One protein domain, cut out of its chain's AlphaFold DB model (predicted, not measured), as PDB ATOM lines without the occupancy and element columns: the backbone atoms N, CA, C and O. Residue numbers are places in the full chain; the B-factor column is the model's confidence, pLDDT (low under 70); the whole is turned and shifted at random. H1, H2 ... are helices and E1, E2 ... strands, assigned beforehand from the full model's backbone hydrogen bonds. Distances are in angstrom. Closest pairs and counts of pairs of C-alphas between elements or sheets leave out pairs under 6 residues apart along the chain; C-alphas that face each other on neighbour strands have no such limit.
ATOM      1  N   PRO A  96     113.032  78.630  21.633       83.88
ATOM      2  CA  PRO A  96     113.042  77.753  20.473       83.88
ATOM      3  C   PRO A  96     111.603  77.407  20.080       83.88
ATOM      4  O   PRO A  96     110.793  77.015  20.920       83.88
ATOM      5  N   LEU A  97     111.304  77.505  18.789       82.62
ATOM      6  CA  LEU A  97     110.009  77.181  18.209       82.62
ATOM      7  C   LEU A  97     110.206  76.169  17.078       82.62
ATOM      8  O   LEU A  97     111.050  76.349  16.205       82.62
ATOM      9  N   SER A  98     109.422  75.093  17.076       85.38
ATOM     10  CA  SER A  98     109.392  74.131  15.970       85.38
ATOM     11  C   SER A  98     108.018  74.153  15.322       85.38
ATOM     12  O   SER A  98     107.022  73.859  15.975       85.38
ATOM     13  N   LEU A  99     107.971  74.506  14.041       81.12
ATOM     14  CA  LEU A  99     106.748  74.554  13.249       81.12
ATOM     15  C   LEU A  99     106.746  73.386  12.273       81.12
ATOM     16  O   LEU A  99     107.696  73.201  11.515       81.12
ATOM     17  N   LYS A 100     105.670  72.606  12.282       85.81
ATOM     18  CA  LYS A 100     105.455  71.528  11.320       85.81
ATOM     19  C   LYS A 100     104.453  71.973  10.266       85.81
ATOM     20  O   LYS A 100     103.475  72.641  10.599       85.81
ATOM     21  N   PHE A 101     104.708  71.638   9.010       81.19
ATOM     22  CA  PHE A 101     103.800  71.935   7.907       81.19
ATOM     23  C   PHE A 101     103.917  70.886   6.808       81.19
ATOM     24  O   PHE A 101     105.008  70.401   6.526       81.19
ATOM     25  N   ASP A 102     102.807  70.566   6.154       81.25
ATOM     26  CA  ASP A 102     102.811  69.643   5.025       81.25
ATOM     27  C   ASP A 102     103.090  70.381   3.715       81.25
ATOM     28  O   ASP A 102     102.434  71.371   3.382       81.25
ATOM     29  N   TYR A 103     104.036  69.872   2.927       80.94
ATOM     30  CA  TYR A 103     104.313  70.366   1.583       80.94
ATOM     31  C   TYR A 103     104.427  69.210   0.588       80.94
ATOM     32  O   TYR A 103     105.269  68.325   0.729       80.94
ATOM     33  N   LEU A 104     103.561  69.219  -0.435       80.19
ATOM     34  CA  LEU A 104     103.464  68.169  -1.462       80.19
ATOM     35  C   LEU A 104     103.335  66.742  -0.884       80.19
ATOM     36  O   LEU A 104     103.842  65.786  -1.464       80.19
ATOM     37  N   GLY A 105     102.648  66.604   0.254       76.19
ATOM     38  CA  GLY A 105     102.423  65.317   0.922       76.19
ATOM     39  C   GLY A 105     103.554  64.852   1.841       76.19
ATOM     40  O   GLY A 105     103.470  63.743   2.359       76.19
ATOM     41  N   ASN A 106     104.585  65.676   2.059       79.75
ATOM     42  CA  ASN A 106     105.645  65.418   3.033       79.75
ATOM     43  C   ASN A 106     105.536  66.388   4.215       79.75
ATOM     44  O   ASN A 106     105.421  67.597   3.999       79.75
ATOM     45  N   GLU A 107     105.646  65.870   5.442       84.00
ATOM     46  CA  GLU A 107     105.749  66.698   6.650       84.00
ATOM     47  C   GLU A 107     107.139  67.350   6.698       84.00
ATOM     48  O   GLU A 107     108.176  66.680   6.733       84.00
ATOM     49  N   MET A 108     107.163  68.676   6.700       82.38
ATOM     50  CA  MET A 108     108.354  69.499   6.857       82.38
ATOM     51  C   MET A 108     108.408  70.044   8.285       82.38
ATOM     52  O   MET A 108     107.397  70.476   8.837       82.38
ATOM     53  N   THR A 109     109.599  70.066   8.883       85.44
ATOM     54  CA  THR A 109     109.842  70.644  10.211       85.44
ATOM     55  C   THR A 109     110.748  71.865  10.092       85.44
ATOM     56  O   THR A 109     111.942  71.742   9.816       85.44
ATOM     57  N   ALA A 110     110.195  73.047  10.339       84.38
ATOM     58  CA  ALA A 110     110.932  74.297  10.449       84.38
ATOM     59  C   ALA A 110     111.366  74.560  11.893       84.38
ATOM     60  O   ALA A 110     110.555  74.546  12.818       84.38
ATOM     61  N   LYS A 111     112.651  74.860  12.073       86.00
ATOM     62  CA  LYS A 111     113.220  75.341  13.331       86.00
ATOM     63  C   LYS A 111     113.303  76.859  13.299       86.00
ATOM     64  O   LYS A 111     113.854  77.450  12.365       86.00
ATOM     65  N   CYS A 112     112.743  77.467  14.331       85.69
ATOM     66  CA  CYS A 112     112.630  78.901  14.485       85.69
ATOM     67  C   CYS A 112     113.064  79.335  15.889       85.69
ATOM     68  O   CYS A 112     113.079  78.540  16.831       85.69
ATOM     69  N   ILE A 113     113.398  80.612  16.025       83.38
ATOM     70  CA  ILE A 113     113.505  81.301  17.310       83.38
ATOM     71  C   ILE A 113     112.372  82.311  17.364       83.38
ATOM     72  O   ILE A 113     112.173  83.060  16.413       83.38
ATOM     73  N   GLN A 114     111.632  82.297  18.460       82.44
ATOM     74  CA  GLN A 114     110.635  83.301  18.780       82.44
ATOM     75  C   GLN A 114     111.218  84.242  19.826       82.44
ATOM     76  O   GLN A 114     111.760  83.769  20.820       82.44
ATOM     77  N   ASP A 115     111.089  85.542  19.619       81.12
ATOM     78  CA  ASP A 115     111.490  86.566  20.576       81.12
ATOM     79  C   ASP A 115     110.461  87.697  20.595       81.12
ATOM     80  O   ASP A 115     109.812  87.953  19.585       81.12
ATOM     81  N   ASP A 116     110.320  88.384  21.721       76.12
ATOM     82  CA  ASP A 116     109.404  89.517  21.853       76.12
ATOM     83  C   ASP A 116     110.235  90.806  21.862       76.12
ATOM     84  O   ASP A 116     110.814  91.186  22.879       76.12
ATOM     85  N   ILE A 117     110.317  91.488  20.714       71.12
ATOM     86  CA  ILE A 117     111.070  92.742  20.582       71.12
ATOM     87  C   ILE A 117     110.085  93.909  20.706       71.12
ATOM     88  O   ILE A 117     109.368  94.270  19.767       71.12
ATOM     89  N   GLY A 118     110.026  94.509  21.896       69.94
ATOM     90  CA  GLY A 118     109.048  95.549  22.217       69.94
ATOM     91  C   GLY A 118     107.628  94.980  22.305       69.94
ATOM     92  O   GLY A 118     107.348  94.169  23.179       69.94
ATOM     93  N   ASN A 119     106.733  95.411  21.407       68.69
ATOM     94  CA  ASN A 119     105.341  94.927  21.329       68.69
ATOM     95  C   ASN A 119     105.094  93.994  20.125       68.69
ATOM     96  O   ASN A 119     103.940  93.738  19.792       68.69
ATOM     97  N   VAL A 120     106.146  93.548  19.431       71.56
ATOM     98  CA  VAL A 120     106.031  92.712  18.226       71.56
ATOM     99  C   VAL A 120     106.716  91.374  18.469       71.56
ATOM    100  O   VAL A 120     107.890  91.339  18.844       71.56
ATOM    101  N   ALA A 121     106.004  90.276  18.208       76.75
ATOM    102  CA  ALA A 121     106.585  88.939  18.248       76.75
ATOM    103  C   ALA A 121     107.439  88.713  16.990       76.75
ATOM    104  O   ALA A 121     106.940  88.710  15.868       76.75
ATOM    105  N   VAL A 122     108.742  88.524  17.146       80.00
ATOM    106  CA  VAL A 122     109.665  88.235  16.048       80.00
ATOM    107  C   VAL A 122     109.899  86.735  15.979       80.00
ATOM    108  O   VAL A 122     110.315  86.106  16.947       80.00
ATOM    109  N   ILE A 123     109.642  86.147  14.815       85.00
ATOM    110  CA  ILE A 123     109.859  84.728  14.549       85.00
ATOM    111  C   ILE A 123     110.914  84.615  13.455       85.00
ATOM    112  O   ILE A 123     110.672  84.969  12.302       85.00
ATOM    113  N   PHE A 124     112.085  84.095  13.807       85.31
ATOM    114  CA  PHE A 124     113.188  83.875  12.881       85.31
ATOM    115  C   PHE A 124     113.319  82.392  12.530       85.31
ATOM    116  O   PHE A 124     113.713  81.584  13.371       85.31
ATOM    117  N   CYS A 125     113.008  82.021  11.288       86.19
ATOM    118  CA  CYS A 125     113.178  80.666  10.767       86.19
ATOM    119  C   CYS A 125     114.591  80.485  10.203       86.19
ATOM    120  O   CYS A 125     114.962  81.134   9.224       86.19
ATOM    121  N   TYR A 126     115.365  79.579  10.803       85.75
ATOM    122  CA  TYR A 126     116.782  79.396  10.474       85.75
ATOM    123  C   TYR A 126     117.113  78.038   9.849       85.75
ATOM    124  O   TYR A 126     118.203  77.883   9.306       85.75
ATOM    125  N   ALA A 127     116.210  77.056   9.918       85.25
ATOM    126  CA  ALA A 127     116.396  75.764   9.263       85.25
ATOM    127  C   ALA A 127     115.058  75.094   8.946       85.25
ATOM    128  O   ALA A 127     114.118  75.181   9.735       85.25
ATOM    129  N   VAL A 128     114.997  74.348   7.843       82.31
ATOM    130  CA  VAL A 128     113.888  73.440   7.521       82.31
ATOM    131  C   VAL A 128     114.461  72.055   7.253       82.31
ATOM    132  O   VAL A 128     115.377  71.904   6.458       82.31
ATOM    133  N   ASN A 129     113.981  71.040   7.972       85.06
ATOM    134  CA  ASN A 129     114.506  69.667   7.929       85.06
ATOM    135  C   ASN A 129     116.033  69.547   8.130       85.06
ATOM    136  O   ASN A 129     116.631  68.545   7.755       85.06
ATOM    137  N   GLY A 130     116.655  70.539   8.774       78.31
ATOM    138  CA  GLY A 130     118.100  70.575   9.023       78.31
ATOM    139  C   GLY A 130     118.923  71.304   7.960       78.31
ATOM    140  O   GLY A 130     120.104  71.529   8.201       78.31
ATOM    141  N   GLU A 131     118.306  71.732   6.860       82.00
ATOM    142  CA  GLU A 131     118.942  72.492   5.779       82.00
ATOM    143  C   GLU A 131     118.553  73.982   5.839       82.00
ATOM    144  O   GLU A 131     117.561  74.340   6.497       82.00
ATOM    145  N   PRO A 132     119.299  74.877   5.164       84.81
ATOM    146  CA  PRO A 132     118.925  76.281   5.040       84.81
ATOM    147  C   PRO A 132     117.532  76.419   4.401       84.81
ATOM    148  O   PRO A 132     117.239  75.731   3.422       84.81
ATOM    149  N   PRO A 133     116.651  77.307   4.903       82.94
ATOM    150  CA  PRO A 133     115.273  77.406   4.415       82.94
ATOM    151  C   PRO A 133     115.159  77.612   2.897       82.94
ATOM    152  O   PRO A 133     114.290  77.015   2.258       82.94
ATOM    153  N   THR A 134     116.061  78.411   2.320       84.94
ATOM    154  CA  THR A 134     116.134  78.699   0.878       84.94
ATOM    155  C   THR A 134     116.480  77.497   0.017       84.94
ATOM    156  O   THR A 134     116.101  77.465  -1.153       84.94
ATOM    157  N   ASP A 135     117.183  76.518   0.583       82.25
ATOM    158  CA  ASP A 135     117.631  75.329  -0.141       82.25
ATOM    159  C   ASP A 135     116.518  74.275  -0.205       82.25
ATOM    160  O   ASP A 135     116.498  73.433  -1.102       82.25
ATOM    161  N   VAL A 136     115.549  74.353   0.716       80.69
ATOM    162  CA  VAL A 136     114.401  73.440   0.783       80.69
ATOM    163  C   VAL A 136     113.225  73.960  -0.038       80.69
ATOM    164  O   VAL A 136     112.616  73.206  -0.798       80.69
ATOM    165  N   LEU A 137     112.874  75.243   0.110       80.38
ATOM    166  CA  LEU A 137     111.737  75.851  -0.579       80.38
ATOM    167  C   LEU A 137     112.011  77.297  -0.977       80.38
ATOM    168  O   LEU A 137     112.750  78.032  -0.329       80.38
ATOM    169  N   ASN A 138     111.307  77.744  -2.021       84.00
ATOM    170  CA  ASN A 138     111.266  79.160  -2.363       84.00
ATOM    171  C   ASN A 138     110.714  79.968  -1.178       84.00
ATOM    172  O   ASN A 138     109.675  79.612  -0.616       84.00
ATOM    173  N   THR A 139     111.359  81.091  -0.866       79.69
ATOM    174  CA  THR A 139     111.023  81.964   0.267       79.69
ATOM    175  C   THR A 139     109.558  82.389   0.291       79.69
ATOM    176  O   THR A 139     108.968  82.417   1.364       79.69
ATOM    177  N   LYS A 140     108.923  82.610  -0.869       82.75
ATOM    178  CA  LYS A 140     107.484  82.924  -0.953       82.75
ATOM    179  C   LYS A 140     106.588  81.769  -0.513       82.75
ATOM    180  O   LYS A 140     105.578  81.976   0.144       82.75
ATOM    181  N   LYS A 141     106.932  80.540  -0.900       82.12
ATOM    182  CA  LYS A 141     106.147  79.352  -0.529       82.12
ATOM    183  C   LYS A 141     106.377  78.954   0.916       82.12
ATOM    184  O   LYS A 141     105.444  78.523   1.593       82.12
ATOM    185  N   LEU A 142     107.602  79.142   1.384       81.69
ATOM    186  CA  LEU A 142     107.971  78.918   2.767       81.69
ATOM    187  C   LEU A 142     107.291  79.940   3.688       81.69
ATOM    188  O   LEU A 142     106.715  79.538   4.691       81.69
ATOM    189  N   SER A 143     107.247  81.223   3.311       84.25
ATOM    190  CA  SER A 143     106.520  82.242   4.076       84.25
ATOM    191  C   SER A 143     105.016  81.980   4.109       84.25
ATOM    192  O   SER A 143     104.448  81.972   5.192       84.25
ATOM    193  N   GLU A 144     104.378  81.667   2.973       84.25
ATOM    194  CA  GLU A 144     102.953  81.290   2.925       84.25
ATOM    195  C   GLU A 144     102.638  80.125   3.883       84.25
ATOM    196  O   GLU A 144     101.671  80.178   4.648       84.25
ATOM    197  N   SER A 145     103.480  79.087   3.870       83.50
ATOM    198  CA  SER A 145     103.288  77.888   4.694       83.50
ATOM    199  C   SER A 145     103.500  78.182   6.181       83.50
ATOM    200  O   SER A 145     102.682  77.791   7.014       83.50
ATOM    201  N   LEU A 146     104.560  78.918   6.526       81.31
ATOM    202  CA  LEU A 146     104.868  79.271   7.911       81.31
ATOM    203  C   LEU A 146     103.862  80.264   8.494       81.31
ATOM    204  O   LEU A 146     103.419  80.049   9.616       81.31
ATOM    205  N   CYS A 147     103.444  81.290   7.749       82.56
ATOM    206  CA  CYS A 147     102.387  82.213   8.170       82.56
ATOM    207  C   CYS A 147     101.085  81.467   8.475       82.56
ATOM    208  O   CYS A 147     100.450  81.716   9.498       82.56
ATOM    209  N   SER A 148     100.718  80.496   7.630       79.94
ATOM    210  CA  SER A 148      99.572  79.629   7.902       79.94
ATOM    211  C   SER A 148      99.761  78.856   9.210       79.94
ATOM    212  O   SER A 148      98.876  78.870  10.067       79.94
ATOM    213  N   CYS A 149     100.926  78.241   9.426       81.06
ATOM    214  CA  CYS A 149     101.185  77.503  10.660       81.06
ATOM    215  C   CYS A 149     101.190  78.393  11.901       81.06
ATOM    216  O   CYS A 149     100.607  77.998  12.903       81.06
ATOM    217  N   ILE A 150     101.775  79.587  11.834       78.31
ATOM    218  CA  ILE A 150     101.803  80.557  12.934       78.31
ATOM    219  C   ILE A 150     100.376  80.972  13.303       78.31
ATOM    220  O   ILE A 150     100.005  80.913  14.474       78.31
ATOM    221  N   ARG A 151      99.534  81.271  12.309       75.44
ATOM    222  CA  ARG A 151      98.129  81.628  12.538       75.44
ATOM    223  C   ARG A 151      97.347  80.511  13.231       75.44
ATOM    224  O   ARG A 151      96.577  80.778  14.144       75.44
ATOM    225  N   HIS A 152      97.541  79.262  12.808       73.19
ATOM    226  CA  HIS A 152      96.764  78.129  13.323       73.19
ATOM    227  C   HIS A 152      97.308  77.554  14.639       73.19
ATOM    228  O   HIS A 152      96.522  77.114  15.472       73.19
ATOM    229  N   HIS A 153      98.631  77.537  14.832       73.19
ATOM    230  CA  HIS A 153      99.274  76.881  15.979       73.19
ATOM    231  C   HIS A 153      99.634  77.852  17.100       73.19
ATOM    232  O   HIS A 153      99.606  77.466  18.264       73.19
ATOM    233  N   LEU A 154      99.989  79.093  16.759       73.06
ATOM    234  CA  LEU A 154     100.381  80.118  17.730       73.06
ATOM    235  C   LEU A 154      99.302  81.184  17.936       73.06
ATOM    236  O   LEU A 154      99.417  81.981  18.859       73.06
ATOM    237  N   ASN A 155      98.243  81.162  17.120       75.50
ATOM    238  CA  ASN A 155      97.091  82.054  17.223       75.50
ATOM    239  C   ASN A 155      97.454  83.551  17.143       75.50
ATOM    240  O   ASN A 155      96.753  84.381  17.715       75.50
ATOM    241  N   TYR A 156      98.530  83.884  16.424       74.62
ATOM    242  CA  TYR A 156      98.879  85.267  16.097       74.62
ATOM    243  C   TYR A 156      98.099  85.758  14.872       74.62
ATOM    244  O   TYR A 156      97.960  85.033  13.878       74.62
ATOM    245  N   ALA A 157      97.626  87.003  14.922       68.25
ATOM    246  CA  ALA A 157      97.139  87.726  13.752       68.25
ATOM    247  C   ALA A 157      98.307  88.227  12.880       68.25
ATOM    248  O   ALA A 157      99.437  88.353  13.344       68.25
ATOM    249  N   ASP A 158      98.050  88.503  11.597       69.50
ATOM    250  CA  ASP A 158      99.099  88.852  10.618       69.50
ATOM    251  C   ASP A 158      99.844  90.166  10.952       69.50
ATOM    252  O   ASP A 158     100.911  90.422  10.400       69.50
ATOM    253  N   ASP A 159      99.292  90.995  11.840       72.44
ATOM    254  CA  ASP A 159      99.862  92.251  12.334       72.44
ATOM    255  C   ASP A 159     100.562  92.130  13.699       72.44
ATOM    256  O   ASP A 159     101.203  93.083  14.144       72.44
ATOM    257  N   GLU A 160     100.484  90.969  14.350       69.44
ATOM    258  CA  GLU A 160     101.040  90.739  15.691       69.44
ATOM    259  C   GLU A 160     102.458  90.149  15.669       69.44
ATOM    260  O   GLU A 160     103.133  90.125  16.702       69.44
ATOM    261  N   TYR A 161     102.934  89.693  14.502       79.19
ATOM    262  CA  TYR A 161     104.258  89.088  14.364       79.19
ATOM    263  C   TYR A 161     105.035  89.559  13.133       79.19
ATOM    264  O   TYR A 161     104.483  89.923  12.097       79.19
ATOM    265  N   LEU A 162     106.360  89.478  13.240       81.19
ATOM    266  CA  LEU A 162     107.298  89.616  12.136       81.19
ATOM    267  C   LEU A 162     107.954  88.259  11.872       81.19
ATOM    268  O   LEU A 162     108.768  87.794  12.669       81.19
ATOM    269  N   LEU A 163     107.629  87.634  10.741       82.19
ATOM    270  CA  LEU A 163     108.325  86.437  10.272       82.19
ATOM    271  C   LEU A 163     109.531  86.830   9.419       82.19
ATOM    272  O   LEU A 163     109.384  87.464   8.375       82.19
ATOM    273  N   GLN A 164     110.714  86.381   9.826       84.19
ATOM    274  CA  GLN A 164     111.944  86.505   9.057       84.19
ATOM    275  C   GLN A 164     112.514  85.121   8.748       84.19
ATOM    276  O   GLN A 164     112.596  84.253   9.613       84.19
ATOM    277  N   ILE A 165     112.911  84.909   7.497       85.00
ATOM    278  CA  ILE A 165     113.495  83.654   7.017       85.00
ATOM    279  C   ILE A 165     114.980  83.900   6.753       85.00
ATOM    280  O   ILE A 165     115.349  84.936   6.203       85.00
ATOM    281  N   ALA A 166     115.840  82.964   7.148       84.44
ATOM    282  CA  ALA A 166     117.249  82.994   6.776       84.44
ATOM    283  C   ALA A 166     117.405  82.782   5.259       84.44
ATOM    284  O   ALA A 166     117.089  81.707   4.749       84.44
ATOM    285  N   GLU A 167     117.892  83.806   4.549       82.75
ATOM    286  CA  GLU A 167     118.049  83.790   3.083       82.75
ATOM    287  C   GLU A 167     119.501  83.670   2.595       82.75
ATOM    288  O   GLU A 167     119.763  83.622   1.398       82.75
ATOM    289  N   ASP A 168     120.467  83.633   3.505       79.69
ATOM    290  CA  ASP A 168     121.893  83.704   3.175       79.69
ATOM    291  C   ASP A 168     122.557  82.341   2.918       79.69
ATOM    292  O   ASP A 168     123.769  82.281   2.719       79.69
ATOM    293  N   GLY A 169     121.782  81.252   2.929       76.19
ATOM    294  CA  GLY A 169     122.273  79.894   2.669       76.19
ATOM    295  C   GLY A 169     123.192  79.332   3.761       76.19
ATOM    296  O   GLY A 169     123.849  78.315   3.552       76.19
ATOM    297  N   ILE A 170     123.276  79.979   4.929       79.31
ATOM    298  CA  ILE A 170     124.141  79.520   6.018       79.31
ATOM    299  C   ILE A 170     123.382  78.529   6.901       79.31
ATOM    300  O   ILE A 170     122.357  78.865   7.501       79.31
ATOM    301  N   ILE A 171     123.943  77.326   7.053       78.06
ATOM    302  CA  ILE A 171     123.485  76.340   8.038       78.06
ATOM    303  C   ILE A 171     123.768  76.883   9.441       78.06
ATOM    304  O   ILE A 171     124.923  77.093   9.814       78.06
ATOM    305  N   ARG A 172     122.706  77.093  10.225       77.12
ATOM    306  CA  ARG A 172     122.790  77.617  11.594       77.12
ATOM    307  C   ARG A 172     122.357  76.600  12.635       77.12
ATOM    308  O   ARG A 172     121.353  75.906  12.475       77.12
ATOM    309  N   ASN A 173     123.071  76.585  13.756       78.88
ATOM    310  CA  ASN A 173     122.566  76.027  15.007       78.88
ATOM    311  C   ASN A 173     121.770  77.085  15.805       78.88
ATOM    312  O   ASN A 173     121.701  78.251  15.419       78.88
ATOM    313  N   TYR A 174     121.162  76.670  16.920       76.69
ATOM    314  CA  TYR A 174     120.339  77.551  17.755       76.69
ATOM    315  C   TYR A 174     121.101  78.797  18.237       76.69
ATOM    316  O   TYR A 174     120.613  79.906  18.061       76.69
ATOM    317  N   SER A 175     122.319  78.637  18.764       78.69
ATOM    318  CA  SER A 175     123.122  79.755  19.278       78.69
ATOM    319  C   SER A 175     123.473  80.776  18.191       78.69
ATOM    320  O   SER A 175     123.411  81.976  18.424       78.69
ATOM    321  N   GLN A 176     123.776  80.315  16.974       76.44
ATOM    322  CA  GLN A 176     124.043  81.202  15.835       76.44
ATOM    323  C   GLN A 176     122.791  81.953  15.372       76.44
ATOM    324  O   GLN A 176     122.878  83.092  14.925       76.44
ATOM    325  N   ALA A 177     121.621  81.319  15.446       80.00
ATOM    326  CA  ALA A 177     120.359  81.985  15.152       80.00
ATOM    327  C   ALA A 177     119.988  83.000  16.251       80.00
ATOM    328  O   ALA A 177     119.468  84.068  15.938       80.00
ATOM    329  N   GLU A 178     120.313  82.712  17.515       81.31
ATOM    330  CA  GLU A 178     120.095  83.616  18.650       81.31
ATOM    331  C   GLU A 178     120.887  84.921  18.490       81.31
ATOM    332  O   GLU A 178     120.350  86.005  18.706       81.31
ATOM    333  N   GLU A 179     122.137  84.835  18.027       81.62
ATOM    334  CA  GLU A 179     122.963  86.012  17.736       81.62
ATOM    335  C   GLU A 179     122.355  86.913  16.653       81.62
ATOM    336  O   GLU A 179     122.426  88.136  16.768       81.62
ATOM    337  N   VAL A 180     121.725  86.337  15.622       80.12
ATOM    338  CA  VAL A 180     121.052  87.111  14.564       80.12
ATOM    339  C   VAL A 180     119.847  87.860  15.128       80.12
ATOM    340  O   VAL A 180     119.681  89.048  14.859       80.12
ATOM    341  N   VAL A 181     119.033  87.196  15.951       80.62
ATOM    342  CA  VAL A 181     117.882  87.831  16.611       80.62
ATOM    343  C   VAL A 181     118.339  88.944  17.555       80.62
ATOM    344  O   VAL A 181     117.774  90.035  17.539       80.62
ATOM    345  N   LYS A 182     119.429  88.730  18.295       81.19
ATOM    346  CA  LYS A 182     120.031  89.760  19.145       81.19
ATOM    347  C   LYS A 182     120.511  90.977  18.349       81.19
ATOM    348  O   LYS A 182     120.275  92.106  18.762       81.19
ATOM    349  N   GLN A 183     121.133  90.775  17.187       80.94
ATOM    350  CA  GLN A 183     121.522  91.887  16.310       80.94
ATOM    351  C   GLN A 183     120.306  92.688  15.822       80.94
ATOM    352  O   GLN A 183     120.387  93.914  15.724       80.94
ATOM    353  N   LEU A 184     119.183  92.022  15.535       76.88
ATOM    354  CA  LEU A 184     117.932  92.687  15.157       76.88
ATOM    355  C   LEU A 184     117.361  93.514  16.315       76.88
ATOM    356  O   LEU A 184     116.934  94.650  16.103       76.88
ATOM    357  N   GLU A 185     117.408  92.988  17.537       77.75
ATOM    358  CA  GLU A 185     117.005  93.711  18.747       77.75
ATOM    359  C   GLU A 185     117.890  94.942  19.004       77.75
ATOM    360  O   GLU A 185     117.383  96.049  19.203       77.75
ATOM    361  N   ASP A 186     119.213  94.792  18.913       78.19
ATOM    362  CA  ASP A 186     120.167  95.893  19.079       78.19
ATOM    363  C   ASP A 186     119.939  96.998  18.029       78.19
ATOM    364  O   ASP A 186     119.968  98.196  18.342       78.19
ATOM    365  N   GLN A 187     119.647  96.618  16.778       76.88
ATOM    366  CA  GLN A 187     119.282  97.554  15.712       76.88
ATOM    367  C   GLN A 187     117.957  98.267  16.005       76.88
ATOM    368  O   GLN A 187     117.869  99.490  15.850       76.88
ATOM    369  N   PHE A 188     116.938  97.534  16.460       74.12
ATOM    370  CA  PHE A 188     115.644  98.094  16.849       74.12
ATOM    371  C   PHE A 188     115.794  99.127  17.974       74.12
ATOM    372  O   PHE A 188     115.284 100.247  17.853       74.12
ATOM    373  N   ASN A 189     116.552  98.785  19.018       73.88
ATOM    374  CA  ASN A 189     116.830  99.653  20.161       73.88
ATOM    375  C   ASN A 189     117.625 100.900  19.750       73.88
ATOM    376  O   ASN A 189     117.314 102.015  20.179       73.88
ATOM    377  N   THR A 190     118.606 100.751  18.858       73.81
ATOM    378  CA  THR A 190     119.370 101.880  18.299       73.81
ATOM    379  C   THR A 190     118.477 102.831  17.490       73.81
ATOM    380  O   THR A 190     118.590 104.050  17.600       73.81
ATOM    381  N   LEU A 191     117.546 102.309  16.688       68.94
ATOM    382  CA  LEU A 191     116.613 103.132  15.908       68.94
ATOM    383  C   LEU A 191     115.582 103.856  16.792       68.94
ATOM    384  O   LEU A 191     115.252 105.013  16.522       68.94
ATOM    385  N   HIS A 192     115.094 103.204  17.849       62.91
ATOM    386  CA  HIS A 192     114.110 103.786  18.768       62.91
ATOM    387  C   HIS A 192     114.725 104.816  19.722       62.91
ATOM    388  O   HIS A 192     114.119 105.865  19.952       62.91
ATOM    389  N   SER A 193     115.948 104.585  20.205       59.59
ATOM    390  CA  SER A 193     116.704 105.569  21.000       59.59
ATOM    391  C   SER A 193     117.101 106.806  20.184       59.59
ATOM    392  O   SER A 193     117.032 107.926  20.687       59.59
ATOM    393  N   ASN A 194     117.424 106.645  18.896       53.91
ATOM    394  CA  ASN A 194     117.747 107.775  18.020       53.91
ATOM    395  C   ASN A 194     116.524 108.636  17.647       53.91
ATOM    396  O   ASN A 194     116.682 109.825  17.370       53.91
ATOM    397  N   LYS A 195     115.296 108.094  17.665       48.19
ATOM    398  CA  LYS A 195     114.075 108.879  17.384       48.19
ATOM    399  C   LYS A 195     113.614 109.763  18.548       48.19
ATOM    400  O   LYS A 195     112.892 110.727  18.307       48.19
ATOM    401  N   THR A 196     114.028 109.491  19.785       45.00
ATOM    402  CA  THR A 196     113.647 110.299  20.963       45.00
ATOM    403  C   THR A 196     114.661 111.392  21.320       45.00
ATOM    404  O   THR A 196     114.372 112.247  22.155       45.00
TER     405      THR A 196
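Overview. This is residues 96 to 196 of the 207 residues of an uncharacterized protein of Ruminococcus sp. OF05-2BH (UniProt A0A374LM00). A curled, strongly twisted sheet of four strands wraps round H2, while the long helix H3 runs over E2 and E3 on the opposite face and sticks out with residues 190 to 196. The 101 printed residues hold E1, E2, E3, H1, H2, E4 and H3 in that order. The sheet is mixed, order E1, E2, E3, E4; the class is mixed, helices and strands. The whole is compact, radius of gyration of the C-alphas 13.9 A, yet elongated, spanning 50 by 29 by 21 A.

Along the chain. E1, residues 96 to 103, begins at C-alpha 96 (113.042, 77.753, 20.473). E2 is residues 106 to 117, 32.9 A long, and E3 residues 120 to 128, 23.4 A. H1 is residues 133 to 136, H2 residues 139 to 154, 20.5 A, and E4 residues 161 to 165. H3, residues 174 to 196, 33.6 A, ends at C-alpha 196 (113.647, 110.299, 20.963).

Arrangement. E1, E2 and E3 form a meander, each strand the antiparallel neighbour of the one before, in two hairpins; N 99 and O 110 are 2.9 A apart, N 113 and O 124 2.8 A. E3, H1, H2 and E4 form a strand-helix-strand unit, two parallel neighbour strands with helices between, its crossover right-handed; N 123 and O 162 are 2.8 A apart. The sheet curls round H2; the closest C-alphas of E1 and H2, Phe 101 and Cys 149, are 6.7 A apart. H3 on one face of the sheet and H2 on the other make three layers, helices on both faces of a sheet; the height of H3 over the sheet is 9.2 A. H1, over none of the strands, is on the same face as H3. H2 and H3 are apart. Every O i to N i+4 pair is within hydrogen-bond range in H2, and 17 of 19 in H3; H1 is too short for one.

Size, cuts and confidence. The C-alphas farthest apart, Gly 105 and Thr 196, are 50.5 A apart. The printed part has no cut and no long link. Mean pLDDT of the printed part is 78.5; residues 118 to 119, 157 to 158, 160 and 191 to 196 are under 70.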